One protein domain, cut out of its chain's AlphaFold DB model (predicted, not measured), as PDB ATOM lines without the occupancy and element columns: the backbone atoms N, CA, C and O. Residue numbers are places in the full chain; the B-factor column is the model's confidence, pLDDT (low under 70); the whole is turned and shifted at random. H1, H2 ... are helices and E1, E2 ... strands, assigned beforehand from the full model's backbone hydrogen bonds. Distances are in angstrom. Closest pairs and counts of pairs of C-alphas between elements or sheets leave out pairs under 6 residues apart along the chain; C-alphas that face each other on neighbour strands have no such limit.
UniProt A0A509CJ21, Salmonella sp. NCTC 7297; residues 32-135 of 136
ATOM      1  N   SER A  32     123.041 172.157 217.223       79.19
ATOM      2  CA  SER A  32     122.500 171.097 218.083       79.19
ATOM      3  C   SER A  32     120.989 170.904 217.919       79.19
ATOM      4  O   SER A  32     120.529 169.765 217.897       79.19
ATOM      5  N   THR A  33     120.218 171.988 217.788       83.31
ATOM      6  CA  THR A  33     118.765 171.897 217.568       83.31
ATOM      7  C   THR A  33     118.443 171.332 216.186       83.31
ATOM      8  O   THR A  33     117.579 170.474 216.082       83.31
ATOM      9  N   LEU A  34     119.211 171.704 215.157       79.44
ATOM     10  CA  LEU A  34     119.047 171.164 213.800       79.44
ATOM     11  C   LEU A  34     119.385 169.670 213.713       79.44
ATOM     12  O   LEU A  34     118.668 168.925 213.053       79.44
ATOM     13  N   ILE A  35     120.436 169.214 214.401       81.25
ATOM     14  CA  ILE A  35     120.789 167.787 214.458       81.25
ATOM     15  C   ILE A  35     119.694 166.992 215.180       81.25
ATOM     16  O   ILE A  35     119.282 165.946 214.691       81.25
ATOM     17  N   LYS A  36     119.178 167.495 216.309       82.06
ATOM     18  CA  LYS A  36     118.078 166.841 217.037       82.06
ATOM     19  C   LYS A  36     116.809 166.738 216.189       82.06
ATOM     20  O   LYS A  36     116.209 165.667 216.139       82.06
ATOM     21  N   ASP A  37     116.443 167.811 215.493       82.25
ATOM     22  CA  ASP A  37     115.291 167.813 214.587       82.25
ATOM     23  C   ASP A  37     115.528 166.902 213.371       82.25
ATOM     24  O   ASP A  37     114.615 166.200 212.935       82.25
ATOM     25  N   GLY A  38     116.757 166.840 212.852       78.38
ATOM     26  CA  GLY A  38     117.154 165.930 211.773       78.38
ATOM     27  C   GLY A  38     117.057 164.455 212.172       78.38
ATOM     28  O   GLY A  38     116.497 163.647 211.433       78.38
ATOM     29  N   ILE A  39     117.528 164.106 213.370       81.06
ATOM     30  CA  ILE A  39     117.411 162.756 213.942       81.06
ATOM     31  C   ILE A  39     115.934 162.387 214.144       81.06
ATOM     32  O   ILE A  39     115.520 161.286 213.792       81.06
ATOM     33  N   ALA A  40     115.123 163.314 214.667       81.56
ATOM     34  CA  ALA A  40     113.705 163.077 214.939       81.56
ATOM     35  C   ALA A  40     112.836 162.986 213.669       81.56
ATOM     36  O   ALA A  40     111.838 162.267 213.665       81.56
ATOM     37  N   SER A  41     113.197 163.707 212.604       85.62
ATOM     38  CA  SER A  41     112.443 163.737 211.340       85.62
ATOM     39  C   SER A  41     112.880 162.676 210.326       85.62
ATOM     40  O   SER A  41     112.141 162.396 209.380       85.62
ATOM     41  N   SER A  42     114.052 162.057 210.508       86.38
ATOM     42  CA  SER A  42     114.568 161.049 209.582       86.38
ATOM     43  C   SER A  42     113.845 159.708 209.693       86.38
ATOM     44  O   SER A  42     113.836 159.048 210.735       86.38
ATOM     45  N   SER A  43     113.309 159.245 208.560       87.06
ATOM     46  CA  SER A  43     112.682 157.925 208.439       87.06
ATOM     47  C   SER A  43     113.674 156.773 208.640       87.06
ATOM     48  O   SER A  43     113.298 155.729 209.173       87.06
ATOM     49  N   SER A  44     114.944 156.965 208.268       85.56
ATOM     50  CA  SER A  44     116.008 155.965 208.432       85.56
ATOM     51  C   SER A  44     116.270 155.685 209.914       85.56
ATOM     52  O   SER A  44     116.211 154.530 210.336       85.56
ATOM     53  N   VAL A  45     116.434 156.736 210.727       88.75
ATOM     54  CA  VAL A  45     116.652 156.595 212.178       88.75
ATOM     55  C   VAL A  45     115.406 156.065 212.871       88.75
ATOM     56  O   VAL A  45     115.506 155.165 213.705       88.75
ATOM     57  N   ALA A  46     114.221 156.554 212.493       89.38
ATOM     58  CA  ALA A  46     112.972 156.043 213.042       89.38
ATOM     59  C   ALA A  46     112.823 154.532 212.795       89.38
ATOM     60  O   ALA A  46     112.537 153.789 213.731       89.38
ATOM     61  N   SER A  47     113.073 154.054 211.571       89.06
ATOM     62  CA  SER A  47     112.986 152.619 211.262       89.06
ATOM     63  C   SER A  47     114.003 151.780 212.044       89.06
ATOM     64  O   SER A  47     113.636 150.746 212.600       89.06
ATOM     65  N   ALA A  48     115.248 152.251 212.169       89.56
ATOM     66  CA  ALA A  48     116.284 151.570 212.942       89.56
ATOM     67  C   ALA A  48     115.955 151.525 214.446       89.56
ATOM     68  O   ALA A  48     116.183 150.506 215.104       89.56
ATOM     69  N   LYS A  49     115.344 152.589 214.981       91.62
ATOM     70  CA  LYS A  49     114.852 152.636 216.363       91.62
ATOM     71  C   LYS A  49     113.767 151.588 216.604       91.62
ATOM     72  O   LYS A  49     113.868 150.825 217.558       91.62
ATOM     73  N   TRP A  50     112.758 151.521 215.733       91.94
ATOM     74  CA  TRP A  50     111.691 150.520 215.844       91.94
ATOM     75  C   TRP A  50     112.222 149.092 215.703       91.94
ATOM     76  O   TRP A  50     111.789 148.212 216.439       91.94
ATOM     77  N   GLY A  51     113.194 148.868 214.814       92.19
ATOM     78  CA  GLY A  51     113.873 147.577 214.694       92.19
ATOM     79  C   GLY A  51     114.620 147.186 215.972       92.19
ATOM     80  O   GLY A  51     114.525 146.046 216.417       92.19
ATOM     81  N   THR A  52     115.307 148.140 216.603       94.00
ATOM     82  CA  THR A  52     116.008 147.915 217.876       94.00
ATOM     83  C   THR A  52     115.036 147.614 219.015       94.00
ATOM     84  O   THR A  52     115.293 146.717 219.815       94.00
ATOM     85  N   GLU A  53     113.906 148.319 219.081       93.62
ATOM     86  CA  GLU A  53     112.888 148.080 220.110       93.62
ATOM     87  C   GLU A  53     112.201 146.721 219.926       93.62
ATOM     88  O   GLU A  53     112.016 145.990 220.893       93.62
ATOM     89  N   ALA A  54     111.919 146.320 218.685       94.75
ATOM     90  CA  ALA A  54     111.418 144.977 218.402       94.75
ATOM     91  C   ALA A  54     112.397 143.898 218.901       94.75
ATOM     92  O   ALA A  54     111.990 142.964 219.585       94.75
ATOM     93  N   LYS A  55     113.706 144.076 218.660       94.25
ATOM     94  CA  LYS A  55     114.740 143.166 219.184       94.25
ATOM     95  C   LYS A  55     114.878 143.193 220.703       94.25
ATOM     96  O   LYS A  55     115.250 142.192 221.306       94.25
ATOM     97  N   ARG A  56     114.556 144.314 221.347       95.19
ATOM     98  CA  ARG A  56     114.487 144.394 222.809       95.19
ATOM     99  C   ARG A  56     113.325 143.560 223.348       95.19
ATOM    100  O   ARG A  56     113.496 142.886 224.362       95.19
ATOM    101  N   GLU A  57     112.184 143.566 222.668       95.75
ATOM    102  CA  GLU A  57     111.059 142.709 223.043       95.75
ATOM    103  C   GLU A  57     111.340 141.225 222.795       95.75
ATOM    104  O   GLU A  57     110.972 140.399 223.631       95.75
ATOM    105  N   ASP A  58     112.093 140.877 221.747       95.00
ATOM    106  CA  ASP A  58     112.561 139.499 221.532       95.00
ATOM    107  C   ASP A  58     113.356 138.980 222.752       95.00
ATOM    108  O   ASP A  58     113.136 137.853 223.199       95.00
ATOM    109  N   ILE A  59     114.196 139.818 223.386       95.50
ATOM    110  CA  ILE A  59     114.885 139.462 224.644       95.50
ATOM    111  C   ILE A  59     113.884 139.198 225.774       95.50
ATOM    112  O   ILE A  59     114.070 138.265 226.558       95.50
ATOM    113  N   ASN A  60     112.844 140.024 225.908       95.00
ATOM    114  CA  ASN A  60     111.831 139.842 226.951       95.00
ATOM    115  C   ASN A  60     111.066 138.530 226.746       95.00
ATOM    116  O   ASN A  60     110.845 137.790 227.707       95.00
ATOM    117  N   ILE A  61     110.735 138.199 225.496       94.25
ATOM    118  CA  ILE A  61     110.122 136.923 225.116       94.25
ATOM    119  C   ILE A  61     111.075 135.762 225.433       94.25
ATOM    120  O   ILE A  61     110.667 134.808 226.099       94.25
ATOM    121  N   ALA A  62     112.353 135.853 225.057       93.88
ATOM    122  CA  ALA A  62     113.353 134.832 225.366       93.88
ATOM    123  C   ALA A  62     113.499 134.616 226.881       93.88
ATOM    124  O   ALA A  62     113.461 133.481 227.355       93.88
ATOM    125  N   LYS A  63     113.559 135.696 227.669       94.38
ATOM    126  CA  LYS A  63     113.606 135.634 229.141       94.38
ATOM    127  C   LYS A  63     112.330 135.064 229.750       94.38
ATOM    128  O   LYS A  63     112.409 134.374 230.764       94.38
ATOM    129  N   SER A  64     111.165 135.307 229.145       93.00
ATOM    130  CA  SER A  64     109.895 134.756 229.633       93.00
ATOM    131  C   SER A  64     109.886 133.224 229.642       93.00
ATOM    132  O   SER A  64     109.269 132.626 230.518       93.00
ATOM    133  N   SER A  65     110.663 132.583 228.757       91.38
ATOM    134  CA  SER A  65     110.786 131.120 228.684       91.38
ATOM    135  C   SER A  65     111.406 130.468 229.935       91.38
ATOM    136  O   SER A  65     111.286 129.254 230.138       91.38
ATOM    137  N   LEU A  66     112.073 131.252 230.791       92.31
ATOM    138  CA  LEU A  66     112.611 130.790 232.077       92.31
ATOM    139  C   LEU A  66     111.511 130.554 233.120       92.31
ATOM    140  O   LEU A  66     111.714 129.811 234.083       92.31
ATOM    141  N   TYR A  67     110.343 131.156 232.916       93.06
ATOM    142  CA  TYR A  67     109.211 131.103 233.827       93.06
ATOM    143  C   TYR A  67     108.105 130.195 233.270       93.06
ATOM    144  O   TYR A  67     108.030 129.964 232.063       93.06
ATOM    145  N   PRO A  68     107.250 129.627 234.137       94.06
ATOM    146  CA  PRO A  68     106.091 128.873 233.681       94.06
ATOM    147  C   PRO A  68     105.096 129.772 232.935       94.06
ATOM    148  O   PRO A  68     104.903 130.928 233.315       94.06
ATOM    149  N   THR A  69     104.415 129.225 231.927       94.31
ATOM    150  CA  THR A  69     103.306 129.907 231.242       94.31
ATOM    151  C   THR A  69     101.967 129.372 231.733       94.31
ATOM    152  O   THR A  69     101.824 128.177 232.003       94.31
ATOM    153  N   LEU A  70     100.994 130.271 231.877       95.62
ATOM    154  CA  LEU A  70      99.627 129.952 232.270       95.62
ATOM    155  C   LEU A  70      98.688 130.349 231.132       95.62
ATOM    156  O   LEU A  70      98.438 131.533 230.919       95.62
ATOM    157  N   ASP A  71      98.155 129.352 230.438       94.38
ATOM    158  CA  ASP A  71      97.295 129.542 229.277       94.38
ATOM    159  C   ASP A  71      95.854 129.188 229.642       94.38
ATOM    160  O   ASP A  71      95.583 128.112 230.178       94.38
ATOM    161  N   MET A  72      94.910 130.080 229.350       94.75
ATOM    162  CA  MET A  72      93.481 129.819 229.518       94.75
ATOM    163  C   MET A  72      92.827 129.715 228.146       94.75
ATOM    164  O   MET A  72      92.897 130.647 227.346       94.75
ATOM    165  N   THR A  73      92.165 128.595 227.877       92.25
ATOM    166  CA  THR A  73      91.441 128.360 226.629       92.25
ATOM    167  C   THR A  73      89.964 128.131 226.921       92.25
ATOM    168  O   THR A  73      89.590 127.432 227.858       92.25
ATOM    169  N   SER A  74      89.105 128.761 226.127       91.94
ATOM    170  CA  SER A  74      87.653 128.606 226.189       91.94
ATOM    171  C   SER A  74      87.180 128.290 224.784       91.94
ATOM    172  O   SER A  74      87.303 129.117 223.884       91.94
ATOM    173  N   GLU A  75      86.655 127.093 224.593       88.81
ATOM    174  CA  GLU A  75      86.212 126.587 223.304       88.81
ATOM    175  C   GLU A  75      84.723 126.256 223.369       88.81
ATOM    176  O   GLU A  75      84.246 125.617 224.307       88.81
ATOM    177  N   VAL A  76      83.985 126.703 222.354       84.69
ATOM    178  CA  VAL A  76      82.586 126.333 222.138       84.69
ATOM    179  C   VAL A  76      82.518 125.655 220.781       84.69
ATOM    180  O   VAL A  76      82.723 126.298 219.753       84.69
ATOM    181  N   ALA A  77      82.235 124.357 220.778       81.12
ATOM    182  CA  ALA A  77      82.144 123.555 219.570       81.12
ATOM    183  C   ALA A  77      80.730 122.986 219.426       81.12
ATOM    184  O   ALA A  77      80.174 122.414 220.363       81.12
ATOM    185  N   ARG A  78      80.157 123.131 218.226       72.56
ATOM    186  CA  ARG A  78      78.924 122.447 217.821       72.56
ATOM    187  C   ARG A  78      79.271 121.420 216.764       72.56
ATOM    188  O   ARG A  78      79.646 121.787 215.650       72.56
ATOM    189  N   ALA A  79      79.167 120.148 217.124       69.69
ATOM    190  CA  ALA A  79      79.381 119.053 216.193       69.69
ATOM    191  C   ALA A  79      78.033 118.582 215.627       69.69
ATOM    192  O   ALA A  79      77.055 118.432 216.357       69.69
ATOM    193  N   TYR A  80      77.982 118.345 214.315       63.22
ATOM    194  CA  TYR A  80      76.859 117.669 213.667       63.22
ATOM    195  C   TYR A  80      77.321 116.278 213.240       63.22
ATOM    196  O   TYR A  80      78.088 116.149 212.285       63.22
ATOM    197  N   GLU A  81      76.859 115.232 213.923       59.47
ATOM    198  CA  GLU A  81      77.130 113.866 213.476       59.47
ATOM    199  C   GLU A  81      76.317 113.541 212.215       59.47
ATOM    200  O   GLU A  81      75.089 113.661 212.171       59.47
ATOM    201  N   LYS A  82      77.005 113.121 211.147       53.06
ATOM    202  CA  LYS A  82      76.367 112.664 209.907       53.06
ATOM    203  C   LYS A  82      76.082 111.162 210.003       53.06
ATOM    204  O   LYS A  82      76.824 110.359 209.449       53.06
ATOM    205  N   GLY A  83      74.991 110.784 210.675       52.50
ATOM    206  CA  GLY A  83      74.525 109.392 210.711       52.50
ATOM    207  C   GLY A  83      73.383 109.124 211.696       52.50
ATOM    208  O   GLY A  83      73.584 109.181 212.897       52.50
ATOM    209  N   SER A  84      72.196 108.816 211.159       50.81
ATOM    210  CA  SER A  84      70.969 108.216 211.741       50.81
ATOM    211  C   SER A  84      70.382 108.653 213.101       50.81
ATOM    212  O   SER A  84      69.223 108.322 213.353       50.81
ATOM    213  N   THR A  85      71.052 109.437 213.937       55.06
ATOM    214  CA  THR A  85      70.456 110.003 215.157       55.06
ATOM    215  C   THR A  85      70.970 111.418 215.304       55.06
ATOM    216  O   THR A  85      72.142 111.659 215.552       55.06
ATOM    217  N   ARG A  86      70.091 112.379 215.029       52.50
ATOM    218  CA  ARG A  86      70.418 113.800 214.981       52.50
ATOM    219  C   ARG A  86      70.494 114.342 216.410       52.50
ATOM    220  O   ARG A  86      69.582 115.031 216.855       52.50
ATOM    221  N   THR A  87      71.555 113.984 217.122       53.47
ATOM    222  CA  THR A  87      71.854 114.501 218.458       53.47
ATOM    223  C   THR A  87      72.738 115.732 218.286       53.47
ATOM    224  O   THR A  87      73.820 115.658 217.712       53.47
ATOM    225  N   THR A  88      72.238 116.897 218.691       59.22
ATOM    226  CA  THR A  88      73.052 118.113 218.770       59.22
ATOM    227  C   THR A  88      73.820 118.061 220.081       59.22
ATOM    228  O   THR A  88      73.210 118.147 221.142       59.22
ATOM    229  N   GLU A  89      75.138 117.892 220.005       59.00
ATOM    230  CA  GLU A  89      76.021 118.018 221.162       59.00
ATOM    231  C   GLU A  89      76.670 119.403 221.150       59.00
ATOM    232  O   GLU A  89      77.530 119.711 220.317       59.00
ATOM    233  N   ASP A  90      76.217 120.249 222.072       70.38
ATOM    234  CA  ASP A  90      76.855 121.522 222.376       70.38
ATOM    235  C   ASP A  90      77.960 121.257 223.406       70.38
ATOM    236  O   ASP A  90      77.684 120.961 224.570       70.38
ATOM    237  N   ASN A  91      79.219 121.358 222.979       73.00
ATOM    238  CA  ASN A  91      80.371 121.161 223.851       73.00
ATOM    239  C   ASN A  91      80.984 122.517 224.213       73.00
ATOM    240  O   ASN A  91      81.490 123.238 223.351       73.00
ATOM    241  N   VAL A  92      80.946 122.855 225.503       80.50
ATOM    242  CA  VAL A  92      81.644 124.014 226.075       80.50
ATOM    243  C   VAL A  92      82.811 123.501 226.902       80.50
ATOM    244  O   VAL A  92      82.624 122.751 227.859       80.50
ATOM    245  N   LYS A  93      84.024 123.906 226.535       84.62
ATOM    246  CA  LYS A  93      85.259 123.436 227.147       84.62
ATOM    247  C   LYS A  93      86.108 124.621 227.583       84.62
ATOM    248  O   LYS A  93      86.681 125.323 226.760       84.62
ATOM    249  N   ASN A  94      86.230 124.786 228.893       90.94
ATOM    250  CA  ASN A  94      87.103 125.778 229.509       90.94
ATOM    251  C   ASN A  94      88.296 125.045 230.131       90.94
ATOM    252  O   ASN A  94      88.099 124.141 230.944       90.94
ATOM    253  N   GLN A  95      89.521 125.397 229.750       92.06
ATOM    254  CA  GLN A  95      90.747 124.809 230.287       92.06
ATOM    255  C   GLN A  95      91.713 125.890 230.752       92.06
ATOM    256  O   GLN A  95      91.807 126.965 230.169       92.06
ATOM    257  N   ILE A  96      92.467 125.557 231.795       94.00
ATOM    258  CA  ILE A  96      93.632 126.307 232.245       94.00
ATOM    259  C   ILE A  96      94.808 125.331 232.195       94.00
ATOM    260  O   ILE A  96      94.714 124.226 232.732       94.00
ATOM    261  N   MET A  97      95.892 125.714 231.530       94.62
ATOM    262  CA  MET A  97      97.076 124.893 231.309       94.62
ATOM    263  C   MET A  97      98.306 125.606 231.865       94.62
ATOM    264  O   MET A  97      98.560 126.759 231.537       94.62
ATOM    265  N   LEU A  98      99.060 124.909 232.716       94.75
ATOM    266  CA  LEU A  98     100.330 125.383 233.258       94.75
ATOM    267  C   LEU A  98     101.465 124.615 232.583       94.75
ATOM    268  O   LEU A  98     101.590 123.405 232.778       94.75
ATOM    269  N   ASN A  99     102.299 125.316 231.820       93.19
ATOM    270  CA  ASN A  99     103.441 124.728 231.131       93.19
ATOM    271  C   ASN A  99     104.741 125.179 231.797       93.19
ATOM    272  O   ASN A  99     105.017 126.373 231.900       93.19
ATOM    273  N   TYR A 100     105.561 124.221 232.234       94.00
ATOM    274  CA  TYR A 100     106.868 124.509 232.817       94.00
ATOM    275  C   TYR A 100     107.918 123.493 232.379       94.00
ATOM    276  O   TYR A 100     107.732 122.282 232.513       94.00
ATOM    277  N   ARG A 101     109.052 123.994 231.883       90.94
ATOM    278  CA  ARG A 101     110.218 123.179 231.543       90.94
ATOM    279  C   ARG A 101     111.243 123.258 232.668       90.94
ATOM    280  O   ARG A 101     111.867 124.297 232.874       90.94
ATOM    281  N   ILE A 102     111.420 122.139 233.369       88.94
ATOM    282  CA  ILE A 102     112.317 122.036 234.528       88.94
ATOM    283  C   ILE A 102     113.784 121.933 234.086       88.94
ATOM    284  O   ILE A 102     114.657 122.520 234.715       88.94
ATOM    285  N   LEU A 103     114.058 121.205 232.999       91.00
ATOM    286  CA  LEU A 103     115.411 120.946 232.504       91.00
ATOM    287  C   LEU A 103     115.478 121.172 230.995       91.00
ATOM    288  O   LEU A 103     114.642 120.660 230.248       91.00
ATOM    289  N   ASP A 104     116.476 121.931 230.555       88.50
ATOM    290  CA  ASP A 104     116.657 122.309 229.152       88.50
ATOM    291  C   ASP A 104     118.125 122.409 228.708       88.50
ATOM    292  O   ASP A 104     118.383 122.885 227.611       88.50
ATOM    293  N   PHE A 105     119.080 121.940 229.522       93.44
ATOM    294  CA  PHE A 105     120.513 121.826 229.187       93.44
ATOM    295  C   PHE A 105     121.150 123.091 228.572       93.44
ATOM    296  O   PHE A 105     122.030 122.988 227.722       93.44
ATOM    297  N   GLY A 106     120.713 124.281 229.000       91.69
ATOM    298  CA  GLY A 106     121.252 125.566 228.536       91.69
ATOM    299  C   GLY A 106     120.632 126.104 227.242       91.69
ATOM    300  O   GLY A 106     121.059 127.147 226.757       91.69
ATOM    301  N   VAL A 107     119.606 125.450 226.682       93.62
ATOM    302  CA  VAL A 107     118.937 125.920 225.455       93.62
ATOM    303  C   VAL A 107     118.306 127.306 225.642       93.62
ATOM    304  O   VAL A 107     118.414 128.141 224.747       93.62
ATOM    305  N   ARG A 108     117.664 127.587 226.787       93.69
ATOM    306  CA  ARG A 108     117.099 128.923 227.054       93.69
ATOM    307  C   ARG A 108     118.171 129.976 227.303       93.69
ATOM    308  O   ARG A 108     117.990 131.106 226.868       93.69
ATOM    309  N   ASP A 109     119.274 129.607 227.945       94.00
ATOM    310  CA  ASP A 109     120.398 130.526 228.151       94.00
ATOM    311  C   ASP A 109     120.995 130.938 226.799       94.00
ATOM    312  O   ASP A 109     121.123 132.127 226.517       94.00
ATOM    313  N   GLN A 110     121.220 129.968 225.904       94.94
ATOM    314  CA  GLN A 110     121.667 130.235 224.536       94.94
ATOM    315  C   GLN A 110     120.681 131.127 223.766       94.94
ATOM    316  O   GLN A 110     121.111 132.051 223.081       94.94
ATOM    317  N   LEU A 111     119.371 130.887 223.888       94.12
ATOM    318  CA  LEU A 111     118.344 131.709 223.238       94.12
ATOM    319  C   LEU A 111     118.374 133.168 223.727       94.12
ATOM    320  O   LEU A 111     118.207 134.100 222.936       94.12
ATOM    321  N   ILE A 112     118.574 133.375 225.031       95.25
ATOM    322  CA  ILE A 112     118.692 134.713 225.623       95.25
ATOM    323  C   ILE A 112     119.965 135.400 225.122       95.25
ATOM    324  O   ILE A 112     119.909 136.572 224.749       95.25
ATOM    325  N   ASP A 113     121.088 134.686 225.073       96.69
ATOM    326  CA  ASP A 113     122.357 135.216 224.573       96.69
ATOM    327  C   ASP A 113     122.292 135.575 223.085       96.69
ATOM    328  O   ASP A 113     122.742 136.650 222.685       96.69
ATOM    329  N   GLU A 114     121.673 134.725 222.268       96.56
ATOM    330  CA  GLU A 114     121.405 134.999 220.855       96.56
ATOM    331  C   GLU A 114     120.553 136.264 220.695       96.56
ATOM    332  O   GLU A 114     120.954 137.190 219.989       96.56
ATOM    333  N   SER A 115     119.455 136.376 221.449       95.19
ATOM    334  CA  SER A 115     118.587 137.563 221.429       95.19
ATOM    335  C   SER A 115     119.326 138.836 221.870       95.19
ATOM    336  O   SER A 115     119.135 139.906 221.290       95.19
ATOM    337  N   ASN A 116     120.212 138.741 222.869       96.19
ATOM    338  CA  ASN A 116     121.051 139.862 223.306       96.19
ATOM    339  C   ASN A 116     122.042 140.294 222.215       96.19
ATOM    340  O   ASN A 116     122.235 141.494 221.999       96.19
ATOM    341  N   ASN A 117     122.654 139.337 221.514       96.50
ATOM    342  CA  ASN A 117     123.580 139.615 220.416       96.50
ATOM    343  C   ASN A 117     122.862 140.261 219.220       96.50
ATOM    344  O   ASN A 117     123.376 141.217 218.627       96.50
ATOM    345  N   GLU A 118     121.654 139.796 218.893       94.88
ATOM    346  CA  GLU A 118     120.812 140.403 217.861       94.88
ATOM    347  C   GLU A 118     120.397 141.832 218.224       94.88
ATOM    348  O   GLU A 118     120.521 142.737 217.395       94.88
ATOM    349  N   TRP A 119     119.968 142.067 219.469       95.75
ATOM    350  CA  TRP A 119     119.654 143.412 219.949       95.75
ATOM    351  C   TRP A 119     120.872 144.330 219.909       95.75
ATOM    352  O   TRP A 119     120.762 145.459 219.437       95.75
ATOM    353  N   SER A 120     122.042 143.851 220.345       95.06
ATOM    354  CA  SER A 120     123.275 144.637 220.275       95.06
ATOM    355  C   SER A 120     123.592 145.030 218.833       95.06
ATOM    356  O   SER A 120     123.949 146.178 218.583       95.06
ATOM    357  N   SER A 121     123.431 144.104 217.888       94.75
ATOM    358  CA  SER A 121     123.655 144.356 216.461       94.75
ATOM    359  C   SER A 121     122.673 145.389 215.905       94.75
ATOM    360  O   SER A 121     123.086 146.334 215.234       94.75
ATOM    361  N   ALA A 122     121.384 145.268 216.233       92.31
ATOM    362  CA  ALA A 122     120.368 146.247 215.848       92.31
ATOM    363  C   ALA A 122     120.645 147.632 216.457       92.31
ATOM    364  O   ALA A 122     120.543 148.647 215.767       92.31
ATOM    365  N   ASN A 123     121.082 147.670 217.717       94.06
ATOM    366  CA  ASN A 123     121.435 148.902 218.409       94.06
ATOM    367  C   ASN A 123     122.650 149.592 217.767       94.06
ATOM    368  O   ASN A 123     122.651 150.813 217.640       94.06
ATOM    369  N   TYR A 124     123.654 148.839 217.303       93.75
ATOM    370  CA  TYR A 124     124.762 149.415 216.529       93.75
ATOM    371  C   TYR A 124     124.279 150.056 215.227       93.75
ATOM    372  O   TYR A 124     124.707 151.161 214.911       93.75
ATOM    373  N   ILE A 125     123.351 149.416 214.507       90.75
ATOM    374  CA  ILE A 125     122.760 149.987 213.287       90.75
ATOM    375  C   ILE A 125     121.998 151.279 213.610       90.75
ATOM    376  O   ILE A 125     122.120 152.257 212.883       90.75
ATOM    377  N   TYR A 126     121.227 151.312 214.699       89.94
ATOM    378  CA  TYR A 126     120.539 152.530 215.128       89.94
ATOM    379  C   TYR A 126     121.520 153.675 215.425       89.94
ATOM    380  O   TYR A 126     121.335 154.778 214.908       89.94
ATOM    381  N   LEU A 127     122.578 153.402 216.194       90.94
ATOM    382  CA  LEU A 127     123.600 154.394 216.533       90.94
ATOM    383  C   LEU A 127     124.345 154.904 215.293       90.94
ATOM    384  O   LEU A 127     124.584 156.103 215.193       90.94
ATOM    385  N   ASP A 128     124.655 154.018 214.346       92.44
ATOM    386  CA  ASP A 128     125.301 154.358 213.072       92.44
ATOM    387  C   ASP A 128     124.448 155.337 212.244       92.44
ATOM    388  O   ASP A 128     124.927 156.387 211.808       92.44
ATOM    389  N   ARG A 129     123.136 155.075 212.124       87.38
ATOM    390  CA  ARG A 129     122.198 155.990 211.445       87.38
ATOM    391  C   ARG A 129     122.030 157.316 212.179       87.38
ATOM    392  O   ARG A 129     121.835 158.346 211.539       87.38
ATOM    393  N   GLU A 130     122.080 157.305 213.509       88.25
ATOM    394  CA  GLU A 130     122.056 158.533 214.305       88.25
ATOM    395  C   GLU A 130     123.330 159.368 214.069       88.25
ATOM    396  O   GLU A 130     123.239 160.585 213.873       88.25
ATOM    397  N   SER A 131     124.506 158.728 214.004       87.75
ATOM    398  CA  SER A 131     125.775 159.407 213.708       87.75
ATOM    399  C   SER A 131     125.869 159.943 212.281       87.75
ATOM    400  O   SER A 131     126.382 161.048 212.100       87.75
ATOM    401  N   GLU A 132     125.311 159.231 211.294       87.06
ATOM    402  CA  GLU A 132     125.276 159.668 209.892       87.06
ATOM    403  C   GLU A 132     124.590 161.038 209.753       87.06
ATOM    404  O   GLU A 132     125.082 161.931 209.063       87.06
ATOM    405  N   ILE A 133     123.491 161.253 210.484       81.62
ATOM    406  CA  ILE A 133     122.771 162.536 210.502       81.62
ATOM    407  C   ILE A 133     123.519 163.593 211.315       81.62
ATOM    408  O   ILE A 133     123.498 164.776 210.971       81.62
ATOM    409  N   ALA A 134     124.188 163.182 212.391       79.88
ATOM    410  CA  ALA A 134     125.017 164.075 213.189       79.88
ATOM    411  C   ALA A 134     126.298 164.529 212.457       79.88
ATOM    412  O   ALA A 134     126.974 165.435 212.950       79.88
ATOM    413  N   GLY A 135     126.618 163.934 211.300       71.38
ATOM    414  CA  GLY A 135     127.786 164.268 210.488       71.38
ATOM    415  C   GLY A 135     129.111 163.930 211.173       71.38
ATOM    416  O   GLY A 135     130.081 164.671 211.003       71.38
TER     417      GLY A 135
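What this domain is: This is residues 32 to 135 of the 136 residues of a protein of Salmonella sp. NCTC 7297 (UniProt A0A509CJ21). Two long helices, H2 and H3, lie side by side, and a long two-stranded hairpin, E1 and E2, sticks out from one end of them as the other arm of a wide V; the short H1 sits at the far end of the helices. The 104 printed residues run H1, H2, E1, E2, H3, a mixed class with an antiparallel sheet. The whole is extended, with a radius of gyration of the C-alphas of 24.5 A and spans of 80 by 37 by 20 A.

Where its parts are: H1, residues 32 to 41, begins at C-alpha 32 (122.500, 171.097, 218.083). H2 is residues 43 to 64, 31.5 A long. E1, residues 69 to 80, and E2, residues 88 to 99, measure 34.0 A and 33.5 A. H3, residues 107 to 134, 40.5 A, ends at C-alpha 134 (125.017, 164.075, 213.189).

How they stand to each other: H1 touches H3, with residues 130 to 134 of H3 alone; the closest C-alphas, Ile 35 and Ala 134, are 5.8 A apart. H2 and H3 touch at a shallow tilt of 16 degrees, opposite ways, closest at the C-alphas of Ala 48 and Tyr 126, 4.9 A. In the hairpin of E1 and E2, N 73 and O 95 are within hydrogen-bond range at 2.8 A. E1 and H3 are apart. Every O i to N i+4 pair is within range in H1 and H2, and 23 of 24 in H3.

The domain as a whole: The C-alphas of Ser 32 and Ser 84, the two farthest apart, are 81.5 A apart. The printed part has no cut and no long link. Residues 79 to 89 have pLDDT under 70.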